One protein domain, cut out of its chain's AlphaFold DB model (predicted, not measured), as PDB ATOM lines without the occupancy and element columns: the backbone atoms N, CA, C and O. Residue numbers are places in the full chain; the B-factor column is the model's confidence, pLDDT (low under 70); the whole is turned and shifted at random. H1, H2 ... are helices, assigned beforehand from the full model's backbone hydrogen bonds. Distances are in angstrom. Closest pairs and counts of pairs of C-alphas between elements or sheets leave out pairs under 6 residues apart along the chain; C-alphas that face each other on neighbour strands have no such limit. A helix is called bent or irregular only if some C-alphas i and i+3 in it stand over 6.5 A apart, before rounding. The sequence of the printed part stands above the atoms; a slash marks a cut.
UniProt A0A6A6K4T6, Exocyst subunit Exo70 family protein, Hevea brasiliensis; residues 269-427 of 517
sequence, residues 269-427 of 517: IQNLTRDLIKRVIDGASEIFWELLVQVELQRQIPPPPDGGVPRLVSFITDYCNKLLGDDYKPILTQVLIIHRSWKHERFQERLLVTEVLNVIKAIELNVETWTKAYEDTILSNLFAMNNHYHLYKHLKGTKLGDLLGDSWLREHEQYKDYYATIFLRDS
ATOM      1  N   ILE A 269     -27.298  58.618  66.707       82.94
ATOM      2  CA  ILE A 269     -27.901  57.396  66.151       82.94
ATOM      3  C   ILE A 269     -28.236  57.561  64.667       82.94
ATOM      4  O   ILE A 269     -28.017  56.637  63.880       82.94
ATOM      5  N   GLN A 270     -28.742  58.725  64.252       84.75
ATOM      6  CA  GLN A 270     -29.024  59.003  62.840       84.75
ATOM      7  C   GLN A 270     -27.750  58.992  61.986       84.75
ATOM      8  O   GLN A 270     -27.746  58.400  60.906       84.75
ATOM      9  N   ASN A 271     -26.673  59.620  62.461       86.44
ATOM     10  CA  ASN A 271     -25.385  59.648  61.775       86.44
ATOM     11  C   ASN A 271     -24.789  58.241  61.683       86.44
ATOM     12  O   ASN A 271     -24.456  57.816  60.580       86.44
ATOM     13  N   LEU A 272     -24.761  57.492  62.791       83.75
ATOM     14  CA  LEU A 272     -24.307  56.098  62.824       83.75
ATOM     15  C   LEU A 272     -25.108  55.222  61.856       83.75
ATOM     16  O   LEU A 272     -24.534  54.472  61.071       83.75
ATOM     17  N   THR A 273     -26.437  55.363  61.846       83.25
ATOM     18  CA  THR A 273     -27.315  54.619  60.932       83.25
ATOM     19  C   THR A 273     -27.024  54.970  59.476       83.25
ATOM     20  O   THR A 273     -26.898  54.078  58.639       83.25
ATOM     21  N   ARG A 274     -26.896  56.262  59.153       86.31
ATOM     22  CA  ARG A 274     -26.612  56.724  57.790       86.31
ATOM     23  C   ARG A 274     -25.248  56.241  57.309       86.31
ATOM     24  O   ARG A 274     -25.142  55.758  56.182       86.31
ATOM     25  N   ASP A 275     -24.228  56.351  58.150       84.12
ATOM     26  CA  ASP A 275     -22.867  55.941  57.819       84.12
ATOM     27  C   ASP A 275     -22.770  54.421  57.674       84.12
ATOM     28  O   ASP A 275     -22.128  53.937  56.741       84.12
ATOM     29  N   LEU A 276     -23.472  53.662  58.523       83.06
ATOM     30  CA  LEU A 276     -23.589  52.212  58.392       83.06
ATOM     31  C   LEU A 276     -24.274  51.824  57.080       83.06
ATOM     32  O   LEU A 276     -23.724  51.020  56.333       83.06
ATOM     33  N   ILE A 277     -25.441  52.405  56.770       85.19
ATOM     34  CA  ILE A 277     -26.158  52.143  55.511       85.19
ATOM     35  C   ILE A 277     -25.240  52.417  54.322       85.19
ATOM     36  O   ILE A 277     -25.162  51.600  53.406       85.19
ATOM     37  N   LYS A 278     -24.511  53.537  54.357       87.44
ATOM     38  CA  LYS A 278     -23.553  53.893  53.315       87.44
ATOM     39  C   LYS A 278     -22.469  52.835  53.146       87.44
ATOM     40  O   LYS A 278     -22.320  52.292  52.057       87.44
ATOM     41  N   ARG A 279     -21.776  52.487  54.230       86.06
ATOM     42  CA  ARG A 279     -20.683  51.504  54.210       86.06
ATOM     43  C   ARG A 279     -21.140  50.110  53.794       86.06
ATOM     44  O   ARG A 279     -20.430  49.445  53.053       86.06
ATOM     45  N   VAL A 280     -22.314  49.668  54.246       86.38
ATOM     46  CA  VAL A 280     -22.871  48.357  53.876       86.38
ATOM     47  C   VAL A 280     -23.204  48.314  52.388       86.38
ATOM     48  O   VAL A 280     -22.887  47.333  51.722       86.38
ATOM     49  N   ILE A 281     -23.813  49.375  51.852       89.19
ATOM     50  CA  ILE A 281     -24.160  49.454  50.430       89.19
ATOM     51  C   ILE A 281     -22.906  49.534  49.559       89.19
ATOM     52  O   ILE A 281     -22.827  48.811  48.562       89.19
ATOM     53  N   ASP A 282     -21.929  50.360  49.943       90.12
ATOM     54  CA  ASP A 282     -20.651  50.478  49.238       90.12
ATOM     55  C   ASP A 282     -19.904  49.134  49.265       90.12
ATOM     56  O   ASP A 282     -19.622  48.574  48.210       90.12
ATOM     57  N   GLY A 283     -19.705  48.538  50.446       89.94
ATOM     58  CA  GLY A 283     -18.966  47.281  50.596       89.94
ATOM     59  C   GLY A 283     -19.627  46.084  49.904       89.94
ATOM     60  O   GLY A 283     -18.955  45.320  49.215       89.94
ATOM     61  N   ALA A 284     -20.951  45.924  50.018       91.25
ATOM     62  CA  ALA A 284     -21.662  44.857  49.309       91.25
ATOM     63  C   ALA A 284     -21.570  45.025  47.783       91.25
ATOM     64  O   ALA A 284     -21.437  44.037  47.058       91.25
ATOM     65  N   SER A 285     -21.617  46.269  47.301       91.94
ATOM     66  CA  SER A 285     -21.452  46.568  45.879       91.94
ATOM     67  C   SER A 285     -20.026  46.278  45.418       91.94
ATOM     68  O   SER A 285     -19.852  45.616  44.404       91.94
ATOM     69  N   GLU A 286     -19.010  46.731  46.153       91.81
ATOM     70  CA  GLU A 286     -17.595  46.496  45.842       91.81
ATOM     71  C   GLU A 286     -17.275  45.003  45.750       91.81
ATOM     72  O   GLU A 286     -16.767  44.562  44.721       91.81
ATOM     73  N   ILE A 287     -17.683  44.204  46.743       91.62
ATOM     74  CA  ILE A 287     -17.502  42.741  46.725       91.62
ATOM     75  C   ILE A 287     -18.163  42.121  45.487       91.62
ATOM     76  O   ILE A 287     -17.591  41.242  44.841       91.62
ATOM     77  N   PHE A 288     -19.369  42.578  45.138       92.81
ATOM     78  CA  PHE A 288     -20.069  42.090  43.955       92.81
ATOM     79  C   PHE A 288     -19.325  42.435  42.656       92.81
ATOM     80  O   PHE A 288     -19.198  41.577  41.783       92.81
ATOM     81  N   TRP A 289     -18.795  43.656  42.532       90.94
ATOM     82  CA  TRP A 289     -18.037  44.089  41.353       90.94
ATOM     83  C   TRP A 289     -16.671  43.406  41.241       90.94
ATOM     84  O   TRP A 289     -16.219  43.113  40.133       90.94
ATOM     85  N   GLU A 290     -16.026  43.109  42.366       95.25
ATOM     86  CA  GLU A 290     -14.750  42.397  42.392       95.25
ATOM     87  C   GLU A 290     -14.884  40.925  41.996       95.25
ATOM     88  O   GLU A 290     -13.930  40.359  41.464       95.25
ATOM     89  N   LEU A 291     -16.054  40.305  42.194       95.50
ATOM     90  CA  LEU A 291     -16.266  38.878  41.936       95.50
ATOM     91  C   LEU A 291     -15.812  38.453  40.533       95.50
ATOM     92  O   LEU A 291     -15.094  37.463  40.398       95.50
ATOM     93  N   LEU A 292     -16.199  39.203  39.496       96.50
ATOM     94  CA  LEU A 292     -15.816  38.900  38.115       96.50
ATOM     95  C   LEU A 292     -14.295  38.928  37.942       96.50
ATOM     96  O   LEU A 292     -13.714  37.974  37.427       96.50
ATOM     97  N   VAL A 293     -13.650  39.988  38.432       96.38
ATOM     98  CA  VAL A 293     -12.195  40.165  38.342       96.38
ATOM     99  C   VAL A 293     -11.475  39.034  39.075       96.38
ATOM    100  O   VAL A 293     -10.532  38.449  38.542       96.38
ATOM    101  N   GLN A 294     -11.944  38.667  40.270       96.12
ATOM    102  CA  GLN A 294     -11.371  37.562  41.036       96.12
ATOM    103  C   GLN A 294     -11.501  36.233  40.288       96.12
ATOM    104  O   GLN A 294     -10.534  35.478  40.225       96.12
ATOM    105  N   VAL A 295     -12.653  35.958  39.665       97.31
ATOM    106  CA  VAL A 295     -12.850  34.757  38.839       97.31
ATOM    107  C   VAL A 295     -11.904  34.744  37.638       97.31
ATOM    108  O   VAL A 295     -11.288  33.715  37.360       97.31
ATOM    109  N   GLU A 296     -11.734  35.866  36.944       97.12
ATOM    110  CA  GLU A 296     -10.819  35.966  35.801       97.12
ATOM    111  C   GLU A 296      -9.355  35.735  36.195       97.12
ATOM    112  O   GLU A 296      -8.625  35.043  35.482       97.12
ATOM    113  N   LEU A 297      -8.926  36.247  37.352       96.50
ATOM    114  CA  LEU A 297      -7.557  36.080  37.849       96.50
ATOM    115  C   LEU A 297      -7.203  34.617  38.141       96.50
ATOM    116  O   LEU A 297      -6.061  34.205  37.921       96.50
ATOM    117  N   GLN A 298      -8.174  33.800  38.561       95.50
ATOM    118  CA  GLN A 298      -7.948  32.372  38.818       95.50
ATOM    119  C   GLN A 298      -7.525  31.595  37.562       95.50
ATOM    120  O   GLN A 298      -6.941  30.521  37.690       95.50
ATOM    121  N   ARG A 299      -7.747  32.128  36.350       94.94
ATOM    122  CA  ARG A 299      -7.327  31.503  35.081       94.94
ATOM    123  C   ARG A 299      -5.833  31.178  35.029       94.94
ATOM    124  O   ARG A 299      -5.438  30.246  34.338       94.94
ATOM    125  N   GLN A 300      -5.007  31.951  35.733       92.88
ATOM    126  CA  GLN A 300      -3.551  31.773  35.747       92.88
ATOM    127  C   GLN A 300      -3.096  30.600  36.627       92.88
ATOM    128  O   GLN A 300      -1.942  30.185  36.546       92.88
ATOM    129  N   ILE A 301      -3.982  30.059  37.466       93.06
ATOM    130  CA  ILE A 301      -3.679  28.916  38.327       93.06
ATOM    131  C   ILE A 301      -3.731  27.640  37.476       93.06
ATOM    132  O   ILE A 301      -4.691  27.465  36.719       93.06
ATOM    133  N   PRO A 302      -2.732  26.742  37.572       92.75
ATOM    134  CA  PRO A 302      -2.737  25.498  36.816       92.75
ATOM    135  C   PRO A 302      -3.941  24.620  37.195       92.75
ATOM    136  O   PRO A 302      -4.359  24.612  38.359       92.75
ATOM    137  N   PRO A 303      -4.501  23.866  36.236       94.56
ATOM    138  CA  PRO A 303      -5.653  23.024  36.505       94.56
ATOM    139  C   PRO A 303      -5.289  21.820  37.392       94.56
ATOM    140  O   PRO A 303      -4.113  21.454  37.491       94.56
ATOM    141  N   PRO A 304      -6.280  21.174  38.036       95.50
ATOM    142  CA  PRO A 304      -6.041  20.030  38.911       95.50
ATOM    143  C   PRO A 304      -5.281  18.898  38.199       95.50
ATOM    144  O   PRO A 304      -5.721  18.435  37.147       95.50
ATOM    145  N   PRO A 305      -4.166  18.382  38.740       94.75
ATOM    146  CA  PRO A 305      -3.366  17.361  38.051       94.75
ATOM    147  C   PRO A 305      -4.099  16.018  37.874       94.75
ATOM    148  O   PRO A 305      -3.661  15.173  37.100       94.75
ATOM    149  N   ASP A 306      -5.209  15.817  38.582       95.44
ATOM    150  CA  ASP A 306      -6.058  14.626  38.544       95.44
ATOM    151  C   ASP A 306      -7.234  14.728  37.551       95.44
ATOM    152  O   ASP A 306      -7.998  13.772  37.406       95.44
ATOM    153  N   GLY A 307      -7.396  15.871  36.872       95.19
ATOM    154  CA  GLY A 307      -8.502  16.117  35.941       95.19
ATOM    155  C   GLY A 307      -9.855  16.352  36.620       95.19
ATOM    156  O   GLY A 307     -10.889  16.328  35.945       95.19
ATOM    157  N   GLY A 308      -9.879  16.565  37.939       96.06
ATOM    158  CA  GLY A 308     -11.094  16.864  38.690       96.06
ATOM    159  C   GLY A 308     -11.705  18.230  38.349       96.06
ATOM    160  O   GLY A 308     -11.095  19.079  37.698       96.06
ATOM    161  N   VAL A 309     -12.932  18.458  38.822       97.25
ATOM    162  CA  VAL A 309     -13.602  19.763  38.694       97.25
ATOM    163  C   VAL A 309     -12.944  20.760  39.660       97.25
ATOM    164  O   VAL A 309     -12.869  20.469  40.860       97.25
ATOM    165  N   PRO A 310     -12.468  21.931  39.195       96.56
ATOM    166  CA  PRO A 310     -11.896  22.944  40.074       96.56
ATOM    167  C   PRO A 310     -12.936  23.465  41.069       96.56
ATOM    168  O   PRO A 310     -14.060  23.786  40.690       96.56
ATOM    169  N   ARG A 311     -12.540  23.641  42.336       94.81
ATOM    170  CA  ARG A 311     -13.430  24.150  43.403       94.81
ATOM    171  C   ARG A 311     -14.081  25.490  43.059       94.81
ATOM    172  O   ARG A 311     -15.201  25.741  43.487       94.81
ATOM    173  N   LEU A 312     -13.384  26.324  42.285       96.38
ATOM    174  CA  LEU A 312     -13.904  27.601  41.805       96.38
ATOM    175  C   LEU A 312     -15.198  27.426  41.004       96.38
ATOM    176  O   LEU A 312     -16.121  28.206  41.200       96.38
ATOM    177  N   VAL A 313     -15.271  26.412  40.133       97.06
ATOM    178  CA  VAL A 313     -16.437  26.179  39.269       97.06
ATOM    179  C   VAL A 313     -17.668  25.940  40.135       97.06
ATOM    180  O   VAL A 313     -18.629  26.692  40.021       97.06
ATOM    181  N   SER A 314     -17.596  24.977  41.059       95.88
ATOM    182  CA  SER A 314     -18.708  24.654  41.962       95.88
ATOM    183  C   SER A 314     -19.068  25.828  42.875       95.88
ATOM    184  O   SER A 314     -20.237  26.176  43.008       95.88
ATOM    185  N   PHE A 315     -18.064  26.490  43.465       96.75
ATOM    186  CA  PHE A 315     -18.298  27.628  44.354       96.75
ATOM    187  C   PHE A 315     -19.035  28.768  43.644       96.75
ATOM    188  O   PHE A 315     -20.004  29.297  44.182       96.75
ATOM    189  N   ILE A 316     -18.598  29.143  42.440       97.12
ATOM    190  CA  ILE A 316     -19.193  30.257  41.698       97.12
ATOM    191  C   ILE A 316     -20.594  29.907  41.205       97.12
ATOM    192  O   ILE A 316     -21.488  30.744  41.327       97.12
ATOM    193  N   THR A 317     -20.831  28.688  40.712       96.31
ATOM    194  CA  THR A 317     -22.185  28.281  40.305       96.31
ATOM    195  C   THR A 317     -23.154  28.291  41.482       96.31
ATOM    196  O   THR A 317     -24.252  28.841  41.362       96.31
ATOM    197  N   ASP A 318     -22.736  27.770  42.639       96.25
ATOM    198  CA  ASP A 318     -23.557  27.742  43.852       96.25
ATOM    199  C   ASP A 318     -23.814  29.158  44.381       96.25
ATOM    200  O   ASP A 318     -24.946  29.514  44.720       96.25
ATOM    201  N   TYR A 319     -22.773  29.995  44.404       95.44
ATOM    202  CA  TYR A 319     -22.862  31.375  44.863       95.44
ATOM    203  C   TYR A 319     -23.770  32.214  43.959       95.44
ATOM    204  O   TYR A 319     -24.692  32.863  44.453       95.44
ATOM    205  N   CYS A 320     -23.595  32.153  42.637       96.19
ATOM    206  CA  CYS A 320     -24.460  32.847  41.684       96.19
ATOM    207  C   CYS A 320     -25.915  32.366  41.775       96.19
ATOM    208  O   CYS A 320     -26.833  33.187  41.733       96.19
ATOM    209  N   ASN A 321     -26.153  31.064  41.965       95.50
ATOM    210  CA  ASN A 321     -27.506  30.554  42.170       95.50
ATOM    211  C   ASN A 321     -28.126  31.081  43.479       95.50
ATOM    212  O   ASN A 321     -29.300  31.455  43.494       95.50
ATOM    213  N   LYS A 322     -27.333  31.199  44.554       94.69
ATOM    214  CA  LYS A 322     -27.757  31.825  45.817       94.69
ATOM    215  C   LYS A 322     -28.086  33.310  45.639       94.69
ATOM    216  O   LYS A 322     -29.129  33.746  46.121       94.69
ATOM    217  N   LEU A 323     -27.266  34.066  44.901       94.00
ATOM    218  CA  LEU A 323     -27.523  35.481  44.585       94.00
ATOM    219  C   LEU A 323     -28.810  35.686  43.774       94.00
ATOM    220  O   LEU A 323     -29.502  36.684  43.956       94.00
ATOM    221  N   LEU A 324     -29.144  34.742  42.890       94.06
ATOM    222  CA  LEU A 324     -30.389  34.746  42.116       94.06
ATOM    223  C   LEU A 324     -31.601  34.206  42.904       94.06
ATOM    224  O   LEU A 324     -32.729  34.272  42.407       94.06
ATOM    225  N   GLY A 325     -31.383  33.686  44.116       92.88
ATOM    226  CA  GLY A 325     -32.410  33.200  45.038       92.88
ATOM    227  C   GLY A 325     -33.415  34.281  45.451       92.88
ATOM    228  O   GLY A 325     -33.138  35.472  45.332       92.88
ATOM    229  N   ASP A 326     -34.594  33.868  45.934       91.44
ATOM    230  CA  ASP A 326     -35.662  34.823  46.299       91.44
ATOM    231  C   ASP A 326     -35.281  35.696  47.497       91.44
ATOM    232  O   ASP A 326     -35.732  36.834  47.586       91.44
ATOM    233  N   ASP A 327     -34.392  35.201  48.359       90.62
ATOM    234  CA  ASP A 327     -33.929  35.931  49.539       90.62
ATOM    235  C   ASP A 327     -32.931  37.042  49.175       90.62
ATOM    236  O   ASP A 327     -33.019  38.157  49.685       90.62
ATOM    237  N   TYR A 328     -31.985  36.768  48.269       91.31
ATOM    238  CA  TYR A 328     -30.873  37.682  47.980       91.31
ATOM    239  C   TYR A 328     -31.122  38.592  46.781       91.31
ATOM    240  O   TYR A 328     -30.747  39.763  46.820       91.31
ATOM    241  N   LYS A 329     -31.765  38.091  45.721       91.88
ATOM    242  CA  LYS A 329     -31.976  38.842  44.479       91.88
ATOM    243  C   LYS A 329     -32.657  40.202  44.683       91.88
ATOM    244  O   LYS A 329     -32.137  41.180  44.136       91.88
ATOM    245  N   PRO A 330     -33.785  40.327  45.418       92.56
ATOM    246  CA  PRO A 330     -34.437  41.623  45.601       92.56
ATOM    247  C   PRO A 330     -33.569  42.585  46.417       92.56
ATOM    248  O   PRO A 330     -33.435  43.749  46.039       92.56
ATOM    249  N   ILE A 331     -32.914  42.089  47.471       92.12
ATOM    250  CA  ILE A 331     -32.043  42.884  48.346       92.12
ATOM    251  C   ILE A 331     -30.839  43.406  47.561       92.12
ATOM    252  O   ILE A 331     -30.593  44.608  47.535       92.12
ATOM    253  N   LEU A 332     -30.115  42.525  46.866       92.06
ATOM    254  CA  LEU A 332     -28.936  42.905  46.092       92.06
ATOM    255  C   LEU A 332     -29.302  43.859  44.951       92.06
ATOM    256  O   LEU A 332     -28.596  44.830  44.703       92.06
ATOM    257  N   THR A 333     -30.444  43.641  44.295       91.19
ATOM    258  CA  THR A 333     -30.947  44.567  43.272       91.19
ATOM    259  C   THR A 333     -31.174  45.960  43.863       91.19
ATOM    260  O   THR A 333     -30.736  46.948  43.277       91.19
ATOM    261  N   GLN A 334     -31.790  46.055  45.046       91.00
ATOM    262  CA  GLN A 334     -31.990  47.328  45.738       91.00
ATOM    263  C   GLN A 334     -30.663  47.988  46.142       91.00
ATOM    264  O   GLN A 334     -30.497  49.188  45.927       91.00
ATOM    265  N   VAL A 335     -29.703  47.217  46.661       91.75
ATOM    266  CA  VAL A 335     -28.352  47.700  47.002       91.75
ATOM    267  C   VAL A 335     -27.669  48.311  45.777       91.75
ATOM    268  O   VAL A 335     -27.224  49.458  45.830       91.75
ATOM    269  N   LEU A 336     -27.658  47.598  44.647       90.44
ATOM    270  CA  LEU A 336     -27.036  48.071  43.409       90.44
ATOM    271  C   LEU A 336     -27.735  49.320  42.845       90.44
ATOM    272  O   LEU A 336     -27.064  50.216  42.329       90.44
ATOM    273  N   ILE A 337     -29.066  49.411  42.969       88.62
ATOM    274  CA  ILE A 337     -29.839  50.605  42.590       88.62
ATOM    275  C   ILE A 337     -29.411  51.811  43.425       88.62
ATOM    276  O   ILE A 337     -29.116  52.870  42.866       88.62
ATOM    277  N   ILE A 338     -29.363  51.659  44.751       90.06
ATOM    278  CA  ILE A 338     -29.008  52.754  45.656       90.06
ATOM    279  C   ILE A 338     -27.570  53.207  45.388       90.06
ATOM    280  O   ILE A 338     -27.340  54.394  45.163       90.06
ATOM    281  N   HIS A 339     -26.624  52.272  45.313       90.25
ATOM    282  CA  HIS A 339     -25.220  52.579  45.046       90.25
ATOM    283  C   HIS A 339     -25.024  53.328  43.714       90.25
ATOM    284  O   HIS A 339     -24.325  54.341  43.661       90.25
ATOM    285  N   ARG A 340     -25.701  52.911  42.632       88.06
ATOM    286  CA  ARG A 340     -25.659  53.643  41.352       88.06
ATOM    287  C   ARG A 340     -26.298  55.020  41.426       88.06
ATOM    288  O   ARG A 340     -25.795  55.945  40.788       88.06
ATOM    289  N   SER A 341     -27.371  55.178  42.200       88.38
ATOM    290  CA  SER A 341     -27.995  56.489  42.397       88.38
ATOM    291  C   SER A 341     -27.013  57.482  43.034       88.38
ATOM    292  O   SER A 341     -26.901  58.623  42.576       88.38
ATOM    293  N   TRP A 342     -26.205  57.024  43.998       89.94
ATOM    294  CA  TRP A 342     -25.151  57.829  44.620       89.94
ATOM    295  C   TRP A 342     -24.038  58.202  43.640       89.94
ATOM    296  O   TRP A 342     -23.516  59.309  43.720       89.94
ATOM    297  N   LYS A 343     -23.732  57.325  42.677       86.81
ATOM    298  CA  LYS A 343     -22.760  57.578  41.596       86.81
ATOM    299  C   LYS A 343     -23.338  58.315  40.378       86.81
ATOM    300  O   LYS A 343     -22.603  58.610  39.442       86.81
ATOM    301  N   HIS A 344     -24.635  58.625  40.389       85.25
ATOM    302  CA  HIS A 344     -25.361  59.287  39.295       85.25
ATOM    303  C   HIS A 344     -25.320  58.496  37.972       85.25
ATOM    304  O   HIS A 344     -25.342  59.058  36.876       85.25
ATOM    305  N   GLU A 345     -25.288  57.166  38.073       84.12
ATOM    306  CA  GLU A 345     -25.269  56.252  36.933       84.12
ATOM    307  C   GLU A 345     -26.682  55.810  36.523       84.12
ATOM    308  O   GLU A 345     -27.611  55.760  37.333       84.12
ATOM    309  N   ARG A 346     -26.866  55.446  35.245       74.81
ATOM    310  CA  ARG A 346     -28.173  54.998  34.736       74.81
ATOM    311  C   ARG A 346     -28.554  53.612  35.265       74.81
ATOM    312  O   ARG A 346     -27.754  52.671  35.270       74.81
ATOM    313  N   PHE A 347     -29.829  53.488  35.634       67.69
ATOM    314  CA  PHE A 347     -30.449  52.232  36.036       67.69
ATOM    315  C   PHE A 347     -30.574  51.259  34.861       67.69
ATOM    316  O   PHE A 347     -30.944  51.643  33.750       67.69
ATOM    317  N   GLN A 348     -30.304  49.983  35.132       71.75
ATOM    318  CA  GLN A 348     -30.594  48.875  34.232       71.75
ATOM    319  C   GLN A 348     -31.262  47.763  35.044       71.75
ATOM    320  O   GLN A 348     -30.640  47.171  35.920       71.75
ATOM    321  N   GLU A 349     -32.520  47.457  34.731       67.38
ATOM    322  CA  GLU A 349     -33.331  46.455  35.447       67.38
ATOM    323  C   GLU A 349     -32.710  45.052  35.428       67.38
ATOM    324  O   GLU A 349     -32.886  44.261  36.349       67.38
ATOM    325  N   ARG A 350     -31.915  44.757  34.396       81.38
ATOM    326  CA  ARG A 350     -31.222  43.477  34.226       81.38
ATOM    327  C   ARG A 350     -29.770  43.494  34.697       81.38
ATOM    328  O   ARG A 350     -29.056  42.552  34.390       81.38
ATOM    329  N   LEU A 351     -29.322  44.520  35.427       85.25
ATOM    330  CA  LEU A 351     -27.910  44.679  35.793       85.25
ATOM    331  C   LEU A 351     -27.343  43.444  36.505       85.25
ATOM    332  O   LEU A 351     -26.400  42.842  36.010       85.25
ATOM    333  N   LEU A 352     -27.969  43.022  37.609       90.06
ATOM    334  CA  LEU A 352     -27.544  41.843  38.372       90.06
ATOM    335  C   LEU A 352     -27.456  40.591  37.486       90.06
ATOM    336  O   LEU A 352     -26.497  39.831  37.554       90.06
ATOM    337  N   VAL A 353     -28.459  40.402  36.631       91.75
ATOM    338  CA  VAL A 353     -28.539  39.268  35.707       91.75
ATOM    339  C   VAL A 353     -27.401  39.302  34.686       91.75
ATOM    340  O   VAL A 353     -26.744  38.287  34.482       91.75
ATOM    341  N   THR A 354     -27.151  40.456  34.066       91.94
ATOM    342  CA  THR A 354     -26.070  40.635  33.089       91.94
ATOM    343  C   THR A 354     -24.714  40.306  33.703       91.94
ATOM    344  O   THR A 354     -23.926  39.596  33.085       91.94
ATOM    345  N   GLU A 355     -24.457  40.760  34.926       92.06
ATOM    346  CA  GLU A 355     -23.170  40.518  35.578       92.06
ATOM    347  C   GLU A 355     -22.991  39.070  36.019       92.06
ATOM    348  O   GLU A 355     -21.921  38.501  35.816       92.06
ATOM    349  N   VAL A 356     -24.042  38.418  36.523       95.50
ATOM    350  CA  VAL A 356     -23.985  36.974  36.793       95.50
ATOM    351  C   VAL A 356     -23.681  36.193  35.511       95.50
ATOM    352  O   VAL A 356     -22.847  35.290  35.529       95.50
ATOM    353  N   LEU A 357     -24.276  36.570  34.374       95.88
ATOM    354  CA  LEU A 357     -23.953  35.957  33.083       95.88
ATOM    355  C   LEU A 357     -22.493  36.203  32.666       95.88
ATOM    356  O   LEU A 357     -21.871  35.306  32.103       95.88
ATOM    357  N   ASN A 358     -21.926  37.380  32.947       96.81
ATOM    358  CA  ASN A 358     -20.509  37.660  32.693       96.81
ATOM    359  C   ASN A 358     -19.591  36.788  33.563       96.81
ATOM    360  O   ASN A 358     -18.598  36.261  33.062       96.81
ATOM    361  N   VAL A 359     -19.950  36.571  34.832       97.81
ATOM    362  CA  VAL A 359     -19.213  35.681  35.742       97.81
ATOM    363  C   VAL A 359     -19.224  34.234  35.237       97.81
ATOM    364  O   VAL A 359     -18.176  33.588  35.226       97.81
ATOM    365  N   ILE A 360     -20.364  33.724  34.753       97.62
ATOM    366  CA  ILE A 360     -20.424  32.370  34.173       97.62
ATOM    367  C   ILE A 360     -19.590  32.266  32.896       97.62
ATOM    368  O   ILE A 360     -18.818  31.318  32.763       97.62
ATOM    369  N   LYS A 361     -19.629  33.272  32.016       97.44
ATOM    370  CA  LYS A 361     -18.757  33.311  30.829       97.44
ATOM    371  C   LYS A 361     -17.273  33.302  31.194       97.44
ATOM    372  O   LYS A 361     -16.471  32.665  30.513       97.44
ATOM    373  N   ALA A 362     -16.888  33.989  32.271       98.19
ATOM    374  CA  ALA A 362     -15.515  33.952  32.767       98.19
ATOM    375  C   ALA A 362     -15.125  32.546  33.257       98.19
ATOM    376  O   ALA A 362     -14.013  32.098  32.980       98.19
ATOM    377  N   ILE A 363     -16.042  31.819  33.912       97.94
ATOM    378  CA  ILE A 363     -15.839  30.411  34.287       97.94
ATOM    379  C   ILE A 363     -15.685  29.513  33.057       97.94
ATOM    380  O   ILE A 363     -14.752  28.712  33.025       97.94
ATOM    381  N   GLU A 364     -16.534  29.658  32.039       96.94
ATOM    382  CA  GLU A 364     -16.420  28.893  30.789       96.94
ATOM    383  C   GLU A 364     -15.048  29.104  30.137       96.94
ATOM    384  O   GLU A 364     -14.333  28.143  29.848       96.94
ATOM    385  N   LEU A 365     -14.615  30.363  30.017       97.81
ATOM    386  CA  LEU A 365     -13.311  30.705  29.452       97.81
ATOM    387  C   LEU A 365     -12.141  30.161  30.291       97.81
ATOM    388  O   LEU A 365     -11.109  29.755  29.744       97.81
ATOM    389  N   ASN A 366     -12.285  30.124  31.617       97.81
ATOM    390  CA  ASN A 366     -11.293  29.509  32.496       97.81
ATOM    391  C   ASN A 366     -11.209  27.997  32.255       97.81
ATOM    392  O   ASN A 366     -10.108  27.484  32.066       97.81
ATOM    393  N   VAL A 367     -12.347  27.299  32.181       97.44
ATOM    394  CA  VAL A 367     -12.404  25.856  31.888       97.44
ATOM    395  C   VAL A 367     -11.788  25.544  30.525       97.44
ATOM    396  O   VAL A 367     -11.002  24.600  30.414       97.44
ATOM    397  N   GLU A 368     -12.054  26.348  29.496       96.88
ATOM    398  CA  GLU A 368     -11.417  26.185  28.186       96.88
ATOM    399  C   GLU A 368      -9.897  26.370  28.240       96.88
ATOM    400  O   GLU A 368      -9.147  25.608  27.624       96.88
ATOM    401  N   THR A 369      -9.431  27.383  28.973       97.81
ATOM    402  CA  THR A 369      -7.998  27.667  29.123       97.81
ATOM    403  C   THR A 369      -7.297  26.529  29.859       97.81
ATOM    404  O   THR A 369      -6.264  26.038  29.408       97.81
ATOM    405  N   TRP A 370      -7.897  26.047  30.945       98.06
ATOM    406  CA  TRP A 370      -7.419  24.908  31.721       98.06
ATOM    407  C   TRP A 370      -7.395  23.611  30.921       98.06
ATOM    408  O   TRP A 370      -6.417  22.872  30.984       98.06
ATOM    409  N   THR A 371      -8.413  23.368  30.096       97.44
ATOM    410  CA  THR A 371      -8.449  22.205  29.200       97.44
ATOM    411  C   THR A 371      -7.239  22.201  28.259       97.44
ATOM    412  O   THR A 371      -6.603  21.163  28.080       97.44
ATOM    413  N   LYS A 372      -6.868  23.367  27.711       96.62
ATOM    414  CA  LYS A 372      -5.712  23.537  26.808       96.62
ATOM    415  C   LYS A 372      -4.354  23.489  27.522       96.62
ATOM    416  O   LYS A 372      -3.340  23.337  26.851       96.62
ATOM    417  N   ALA A 373      -4.324  23.638  28.846       96.75
ATOM    418  CA  ALA A 373      -3.089  23.682  29.629       96.75
ATOM    419  C   ALA A 373      -2.512  22.292  29.958       96.75
ATOM    420  O   ALA A 373      -1.352  22.196  30.351       96.75
ATOM    421  N   TYR A 374      -3.293  21.218  29.807       96.38
ATOM    422  CA  TYR A 374      -2.797  19.857  30.014       96.38
ATOM    423  C   TYR A 374      -1.901  19.395  28.862       96.38
ATOM    424  O   TYR A 374      -2.290  19.456  27.696       96.38
ATOM    425  N   GLU A 375      -0.742  18.834  29.205       94.69
ATOM    426  CA  GLU A 375       0.144  18.177  28.237       94.69
ATOM    427  C   GLU A 375      -0.449  16.855  27.719       94.69
ATOM    428  O   GLU A 375      -0.384  16.559  26.525       94.69
ATOM    429  N   ASP A 376      -1.057  16.056  28.604       95.00
ATOM    430  CA  ASP A 376      -1.717  14.801  28.235       95.00
ATOM    431  C   ASP A 376      -3.123  15.080  27.680       95.00
ATOM    432  O   ASP A 376      -4.049  15.451  28.405       95.00
ATOM    433  N   THR A 377      -3.297  14.850  26.378       95.62
ATOM    434  CA  THR A 377      -4.576  15.034  25.682       95.62
ATOM    435  C   THR A 377      -5.692  14.149  26.247       95.62
ATOM    436  O   THR A 377      -6.854  14.547  26.241       95.62
ATOM    437  N   ILE A 378      -5.391  12.949  26.751       95.62
ATOM    438  CA  ILE A 378      -6.409  12.062  27.331       95.62
ATOM    439  C   ILE A 378      -6.905  12.643  28.661       95.62
ATOM    440  O   ILE A 378      -8.114  12.667  28.898       95.62
ATOM    441  N   LEU A 379      -5.993  13.163  29.489       97.12
ATOM    442  CA  LEU A 379      -6.344  13.851  30.734       97.12
ATOM    443  C   LEU A 379      -7.117  15.150  30.464       97.12
ATOM    444  O   LEU A 379      -8.112  15.415  31.132       97.12
ATOM    445  N   SER A 380      -6.720  15.909  29.439       97.69
ATOM    446  CA  SER A 380      -7.455  17.089  28.962       97.69
ATOM    447  C   SER A 380      -8.915  16.753  28.623       97.69
ATOM    448  O   SER A 380      -9.839  17.409  29.104       97.69
ATOM    449  N   ASN A 381      -9.147  15.669  27.870       97.44
ATOM    450  CA  ASN A 381     -10.498  15.211  27.532       97.44
ATOM    451  C   ASN A 381     -11.286  14.744  28.768       97.44
ATOM    452  O   ASN A 381     -12.486  15.000  28.858       97.44
ATOM    453  N   LEU A 382     -10.632  14.080  29.730       97.62
ATOM    454  CA  LEU A 382     -11.259  13.701  31.000       97.62
ATOM    455  C   LEU A 382     -11.711  14.939  31.785       97.62
ATOM    456  O   LEU A 382     -12.850  14.997  32.251       97.62
ATOM    457  N   PHE A 383     -10.831  15.932  31.907       98.31
ATOM    458  CA  PHE A 383     -11.117  17.189  32.586       98.31
ATOM    459  C   PHE A 383     -12.293  17.923  31.934       98.31
ATOM    460  O   PHE A 383     -13.228  18.328  32.629       98.31
ATOM    461  N   ALA A 384     -12.295  18.044  30.605       98.19
ATOM    462  CA  ALA A 384     -13.391  18.668  29.874       98.19
ATOM    463  C   ALA A 384     -14.712  17.907  30.086       98.19
ATOM    464  O   ALA A 384     -15.727  18.509  30.438       98.19
ATOM    465  N   MET A 385     -14.691  16.574  29.972       98.00
ATOM    466  CA  MET A 385     -15.847  15.716  30.247       98.00
ATOM    467  C   MET A 385     -16.407  15.946  31.663       98.00
ATOM    468  O   MET A 385     -17.617  16.107  31.821       98.00
ATOM    469  N   ASN A 386     -15.543  16.001  32.681       98.19
ATOM    470  CA  ASN A 386     -15.938  16.245  34.069       98.19
ATOM    471  C   ASN A 386     -16.604  17.617  34.250       98.19
ATOM    472  O   ASN A 386     -17.680  17.699  34.841       98.19
ATOM    473  N   ASN A 387     -15.992  18.686  33.733       98.12
ATOM    474  CA  ASN A 387     -16.498  20.050  33.906       98.12
ATOM    475  C   ASN A 387     -17.809  20.282  33.147       98.12
ATOM    476  O   ASN A 387     -18.752  20.823  33.721       98.12
ATOM    477  N   HIS A 388     -17.916  19.821  31.896       98.25
ATOM    478  CA  HIS A 388     -19.163  19.940  31.137       98.25
ATOM    479  C   HIS A 388     -20.305  19.164  31.797       98.25
ATOM    480  O   HIS A 388     -21.421  19.681  31.881       98.25
ATOM    481  N   TYR A 389     -20.034  17.968  32.337       97.94
ATOM    482  CA  TYR A 389     -21.065  17.242  33.073       97.94
ATOM    483  C   TYR A 389     -21.470  17.938  34.364       97.94
ATOM    484  O   TYR A 389     -22.657  17.999  34.668       97.94
ATOM    485  N   HIS A 390     -20.498  18.457  35.115       97.19
ATOM    486  CA  HIS A 390     -20.754  19.159  36.364       97.19
ATOM    487  C   HIS A 390     -21.633  20.391  36.131       97.19
ATOM    488  O   HIS A 390     -22.672  20.527  36.774       97.19
ATOM    489  N   LEU A 391     -21.277  21.227  35.150       97.31
ATOM    490  CA  LEU A 391     -22.053  22.403  34.767       97.31
ATOM    491  C   LEU A 391     -23.479  22.033  34.346       97.31
ATOM    492  O   LEU A 391     -24.431  22.610  34.857       97.31
ATOM    493  N   TYR A 392     -23.651  21.028  33.484       97.25
ATOM    494  CA  TYR A 392     -24.984  20.559  33.105       97.25
ATOM    495  C   TYR A 392     -25.787  20.056  34.315       97.25
ATOM    496  O   TYR A 392     -26.924  20.472  34.529       97.25
ATOM    497  N   LYS A 393     -25.202  19.160  35.115       95.88
ATOM    498  CA  LYS A 393     -25.897  18.450  36.192       95.88
ATOM    499  C   LYS A 393     -26.308  19.371  37.337       95.88
ATOM    500  O   LYS A 393     -27.429  19.241  37.818       95.88
ATOM    501  N   HIS A 394     -25.421  20.266  37.771       95.06
ATOM    502  CA  HIS A 394     -25.666  21.133  38.932       95.06
ATOM    503  C   HIS A 394     -26.438  22.401  38.587       95.06
ATOM    504  O   HIS A 394     -27.061  22.975  39.471       95.06
ATOM    505  N   LEU A 395     -26.456  22.825  37.320       96.38
ATOM    506  CA  LEU A 395     -27.253  23.981  36.907       96.38
ATOM    507  C   LEU A 395     -28.662  23.600  36.453       96.38
ATOM    508  O   LEU A 395     -29.574  24.421  36.565       96.38
ATOM    509  N   LYS A 396     -28.890  22.370  35.985       96.19
ATOM    510  CA  LYS A 396     -30.217  21.920  35.555       96.19
ATOM    511  C   LYS A 396     -31.245  22.011  36.690       96.19
ATOM    512  O   LYS A 396     -31.090  21.382  37.732       96.19
ATOM    513  N   GLY A 397     -32.328  22.755  36.454       94.62
ATOM    514  CA  GLY A 397     -33.401  22.968  37.434       94.62
ATOM    515  C   GLY A 397     -33.076  24.000  38.519       94.62
ATOM    516  O   GLY A 397     -33.792  24.087  39.512       94.62
ATOM    517  N   THR A 398     -31.996  24.767  38.352       96.31
ATOM    518  CA  THR A 398     -31.660  25.907  39.213       96.31
ATOM    519  C   THR A 398     -32.045  27.223  38.542       96.31
ATOM    520  O   THR A 398     -32.137  27.292  37.318       96.31
ATOM    521  N   LYS A 399     -32.176  28.306  39.319       94.94
ATOM    522  CA  LYS A 399     -32.473  29.639  38.766       94.94
ATOM    523  C   LYS A 399     -31.391  30.124  37.811       94.94
ATOM    524  O   LYS A 399     -31.683  30.825  36.847       94.94
ATOM    525  N   LEU A 400     -30.139  29.765  38.094       96.44
ATOM    526  CA  LEU A 400     -29.022  30.061  37.210       96.44
ATOM    527  C   LEU A 400     -29.119  29.270  35.896       96.44
ATOM    528  O   LEU A 400     -28.913  29.842  34.832       96.44
ATOM    529  N   GLY A 401     -29.485  27.987  35.954       96.44
ATOM    530  CA  GLY A 401     -29.732  27.177  34.759       96.44
ATOM    531  C   GLY A 401     -30.889  27.702  33.911       96.44
ATOM    532  O   GLY A 401     -30.737  27.825  32.699       96.44
ATOM    533  N   ASP A 402     -31.999  28.090  34.541       95.88
ATOM    534  CA  ASP A 402     -33.147  28.701  33.856       95.88
ATOM    535  C   ASP A 402     -32.754  30.016  33.165       95.88
ATOM    536  O   ASP A 402     -33.230  30.324  32.072       95.88
ATOM    537  N   LEU A 403     -31.857  30.787  33.792       95.44
ATOM    538  CA  LEU A 403     -31.339  32.036  33.245       95.44
ATOM    539  C   LEU A 403     -30.414  31.818  32.037       95.44
ATOM    540  O   LEU A 403     -30.482  32.588  31.078       95.44
ATOM    541  N   LEU A 404     -29.548  30.801  32.084       96.44
ATOM    542  CA  LEU A 404     -28.659  30.421  30.976       96.44
ATOM    543  C   LEU A 404     -29.439  29.789  29.811       96.44
ATOM    544  O   LEU A 404     -29.094  29.981  28.644       96.44
ATOM    545  N   GLY A 405     -30.525  29.088  30.132       96.69
ATOM    546  CA  GLY A 405     -31.478  28.518  29.190       96.69
ATOM    547  C   GLY A 405     -31.136  27.103  28.716       96.69
ATOM    548  O   GLY A 405     -29.986  26.660  28.699       96.69
ATOM    549  N   ASP A 406     -32.167  26.394  28.247       96.62
ATOM    550  CA  ASP A 406     -32.073  24.986  27.832       96.62
ATOM    551  C   ASP A 406     -31.066  24.733  26.705       96.62
ATOM    552  O   ASP A 406     -30.525  23.634  26.599       96.62
ATOM    553  N   SER A 407     -30.827  25.720  25.831       97.19
ATOM    554  CA  SER A 407     -29.838  25.577  24.755       97.19
ATOM    555  C   SER A 407     -28.439  25.395  25.326       97.19
ATOM    556  O   SER A 407     -27.751  24.451  24.951       97.19
ATOM    557  N   TRP A 408     -28.066  26.241  26.286       97.50
ATOM    558  CA  TRP A 408     -26.764  26.202  26.938       97.50
ATOM    559  C   TRP A 408     -26.574  24.888  27.712       97.50
ATOM    560  O   TRP A 408     -25.568  24.201  27.557       97.50
ATOM    561  N   LEU A 409     -27.594  24.450  28.462       97.81
ATOM    562  CA  LEU A 409     -27.546  23.168  29.179       97.81
ATOM    563  C   LEU A 409     -27.358  21.977  28.225       97.81
ATOM    564  O   LEU A 409     -26.544  21.092  28.495       97.81
ATOM    565  N   ARG A 410     -28.078  21.963  27.094       97.50
ATOM    566  CA  ARG A 410     -27.927  20.916  26.072       97.50
ATOM    567  C   ARG A 410     -26.549  20.934  25.422       97.50
ATOM    568  O   ARG A 410     -26.015  19.864  25.149       97.50
ATOM    569  N   GLU A 411     -25.967  22.104  25.183       97.69
ATOM    570  CA  GLU A 411     -24.604  22.213  24.651       97.69
ATOM    571  C   GLU A 411     -23.588  21.572  25.603       97.69
ATOM    572  O   GLU A 411     -22.788  20.743  25.174       97.69
ATOM    573  N   HIS A 412     -23.669  21.842  26.909       98.06
ATOM    574  CA  HIS A 412     -22.798  21.190  27.895       98.06
ATOM    575  C   HIS A 412     -23.008  19.668  27.970       98.06
ATOM    576  O   HIS A 412     -22.037  18.917  28.082       98.06
ATOM    577  N   GLU A 413     -24.246  19.184  27.845       97.25
ATOM    578  CA  GLU A 413     -24.524  17.744  27.750       97.25
ATOM    579  C   GLU A 413     -23.882  17.117  26.496       97.25
ATOM    580  O   GLU A 413     -23.241  16.067  26.584       97.25
ATOM    581  N   GLN A 414     -23.967  17.793  25.346       98.00
ATOM    582  CA  GLN A 414     -23.350  17.352  24.092       98.00
ATOM    583  C   GLN A 414     -21.820  17.364  24.156       98.00
ATOM    584  O   GLN A 414     -21.184  16.389  23.748       98.00
ATOM    585  N   TYR A 415     -21.215  18.423  24.704       97.94
ATOM    586  CA  TYR A 415     -19.766  18.494  24.891       97.94
ATOM    587  C   TYR A 415     -19.271  17.370  25.793       97.94
ATOM    588  O   TYR A 415     -18.262  16.733  25.485       97.94
ATOM    589  N   LYS A 416     -20.006  17.054  26.863       96.94
ATOM    590  CA  LYS A 416     -19.679  15.907  27.706       96.94
ATOM    591  C   LYS A 416     -19.634  14.606  26.903       96.94
ATOM    592  O   LYS A 416     -18.667  13.859  27.025       96.94
ATOM    593  N   ASP A 417     -20.662  14.313  26.110       96.88
ATOM    594  CA  ASP A 417     -20.714  13.076  25.323       96.88
ATOM    595  C   ASP A 417     -19.636  13.042  24.219       96.88
ATOM    596  O   ASP A 417     -19.041  11.988  23.959       96.88
ATOM    597  N   TYR A 418     -19.307  14.197  23.628       97.56
ATOM    598  CA  TYR A 418     -18.188  14.360  22.698       97.56
ATOM    599  C   TYR A 418     -16.843  14.006  23.354       97.56
ATOM    600  O   TYR A 418     -16.131  13.116  22.873       97.56
ATOM    601  N   TYR A 419     -16.520  14.631  24.489       97.81
ATOM    602  CA  TYR A 419     -15.271  14.369  25.207       97.81
ATOM    603  C   TYR A 419     -15.213  12.950  25.779       97.81
ATOM    604  O   TYR A 419     -14.157  12.323  25.718       97.81
ATOM    605  N   ALA A 420     -16.337  12.392  26.239       96.44
ATOM    606  CA  ALA A 420     -16.419  10.996  26.674       96.44
ATOM    607  C   ALA A 420     -16.071  10.022  25.538       96.44
ATOM    608  O   ALA A 420     -15.330   9.061  25.742       96.44
ATOM    609  N   THR A 421     -16.560  10.288  24.324       96.12
ATOM    610  CA  THR A 421     -16.275   9.458  23.144       96.12
ATOM    611  C   THR A 421     -14.791   9.487  22.787       96.12
ATOM    612  O   THR A 421     -14.189   8.436  22.559       96.12
ATOM    613  N   ILE A 422     -14.180  10.676  22.770       96.25
ATOM    614  CA  ILE A 422     -12.750  10.839  22.475       96.25
ATOM    615  C   ILE A 422     -11.895  10.204  23.570       96.25
ATOM    616  O   ILE A 422     -10.986   9.436  23.256       96.25
ATOM    617  N   PHE A 423     -12.224  10.458  24.839       95.75
ATOM    618  CA  PHE A 423     -11.556   9.852  25.984       95.75
ATOM    619  C   PHE A 423     -11.548   8.327  25.862       95.75
ATOM    620  O   PHE A 423     -10.478   7.721  25.901       95.75
ATOM    621  N   LEU A 424     -12.710   7.700  25.648       94.50
ATOM    622  CA  LEU A 424     -12.825   6.244  25.519       94.50
ATOM    623  C   LEU A 424     -12.039   5.706  24.321       94.50
ATOM    624  O   LEU A 424     -11.326   4.713  24.460       94.50
ATOM    625  N   ARG A 425     -12.137   6.365  23.160       94.38
ATOM    626  CA  ARG A 425     -11.423   5.974  21.936       94.38
ATOM    627  C   ARG A 425      -9.910   6.013  22.128       94.38
ATOM    628  O   ARG A 425      -9.224   5.062  21.757       94.38
ATOM    629  N   ASP A 426      -9.395   7.106  22.685       93.25
ATOM    630  CA  ASP A 426      -7.957   7.365  22.735       93.25
ATOM    631  C   ASP A 426      -7.259   6.699  23.924       93.25
ATOM    632  O   ASP A 426      -6.039   6.516  23.856       93.25
ATOM    633  N   SER A 427      -8.029   6.284  24.939       93.06
ATOM    634  CA  SER A 427      -7.583   5.476  26.079       93.06
ATOM    635  C   SER A 427      -7.802   3.969  25.854       93.06
ATOM    636  O   SER A 427      -7.098   3.333  25.068       93.06
TER     637      SER A 427
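AT A GLANCE: This is residues 269 to 427 of the 517 residues of the protein "Exocyst subunit Exo70 family protein" of Hevea brasiliensis (UniProt A0A6A6K4T6). This is an elongated array of helices in which H1b, H4, H5 and H7 follow one another side by side, with H2 packed beside H4. At one end H3 crosses H1a, the first arm of the bent helix H1, and residues 269 to 276 stick out beyond; the short H6 packs on one end of H2. H2, H4 and H5 form a bundle, up and down, each running against the one before it. The printed part has 159 residues and seven named helices, H1 to H7 in chain order, and is all helix with no named strand. It is loose, with a radius of gyration of the C-alphas of 18.9 A and spans of 68 by 30 by 25 A.

HOW THE PARTS SIT: H1, residues 269 to 300, was assigned as one helix by its hydrogen bonds but is bent, C-alphas 289 and 292 being 6.5 A apart. Its arms, H1a, residues 269 to 289, and H1b, residues 292 to 300, stand at a steep tilt of 39 degrees. Residues 281 to 285 of H1a touch residues 335 to 339 of H3, residues 329 to 342, about perpendicular at 74 degrees; the closest C-alphas, of Ile 281 and Val 335, are 5.7 A apart. H1b touches the hub H4, residues 351 to 373, the same way at a shallow tilt of 1 degree, closest at C-alphas 299 and 366, 5.1 A. H2, residues 311 to 323, touches residues 356 to 363 of H4, opposite ways at 11 degrees, closest at C-alphas 320 and 356, 6.4 A. H4 and H5, residues 377 to 395, form a hairpin at a shallow tilt of 21 degrees, closest at C-alphas 371 and 380, 5.2 A. H7, residues 406 to 426, touches H5, opposite ways at 27 degrees, closest at C-alphas 385 and 416, 4.6 A. H6, residues 399 to 404, touches residues 317 to 321 of H2, closest at C-alphas 400 and 321, 5.2 A. H4 and H7 are apart. Every O i to N i+4 pair is within hydrogen-bond range in H1a and H2 to H7; in H1b 3 of 5 are.

IN THESE COORDINATES: H1a begins at C-alpha 269 (-27.901, 57.396, 66.151) and measures 29.8 A. H4 measures 33.1 A, H5 26.8 A and H3 20.2 A. H7 measures 30.3 A and ends at C-alpha 426 (-7.957, 7.365, 22.735).

THE WHOLE: The C-alphas farthest apart, of Ile 269 and Arg 425, are 69.8 A apart. The printed part has no cut and no long link. Residues 347 and 349 have pLDDT under 70.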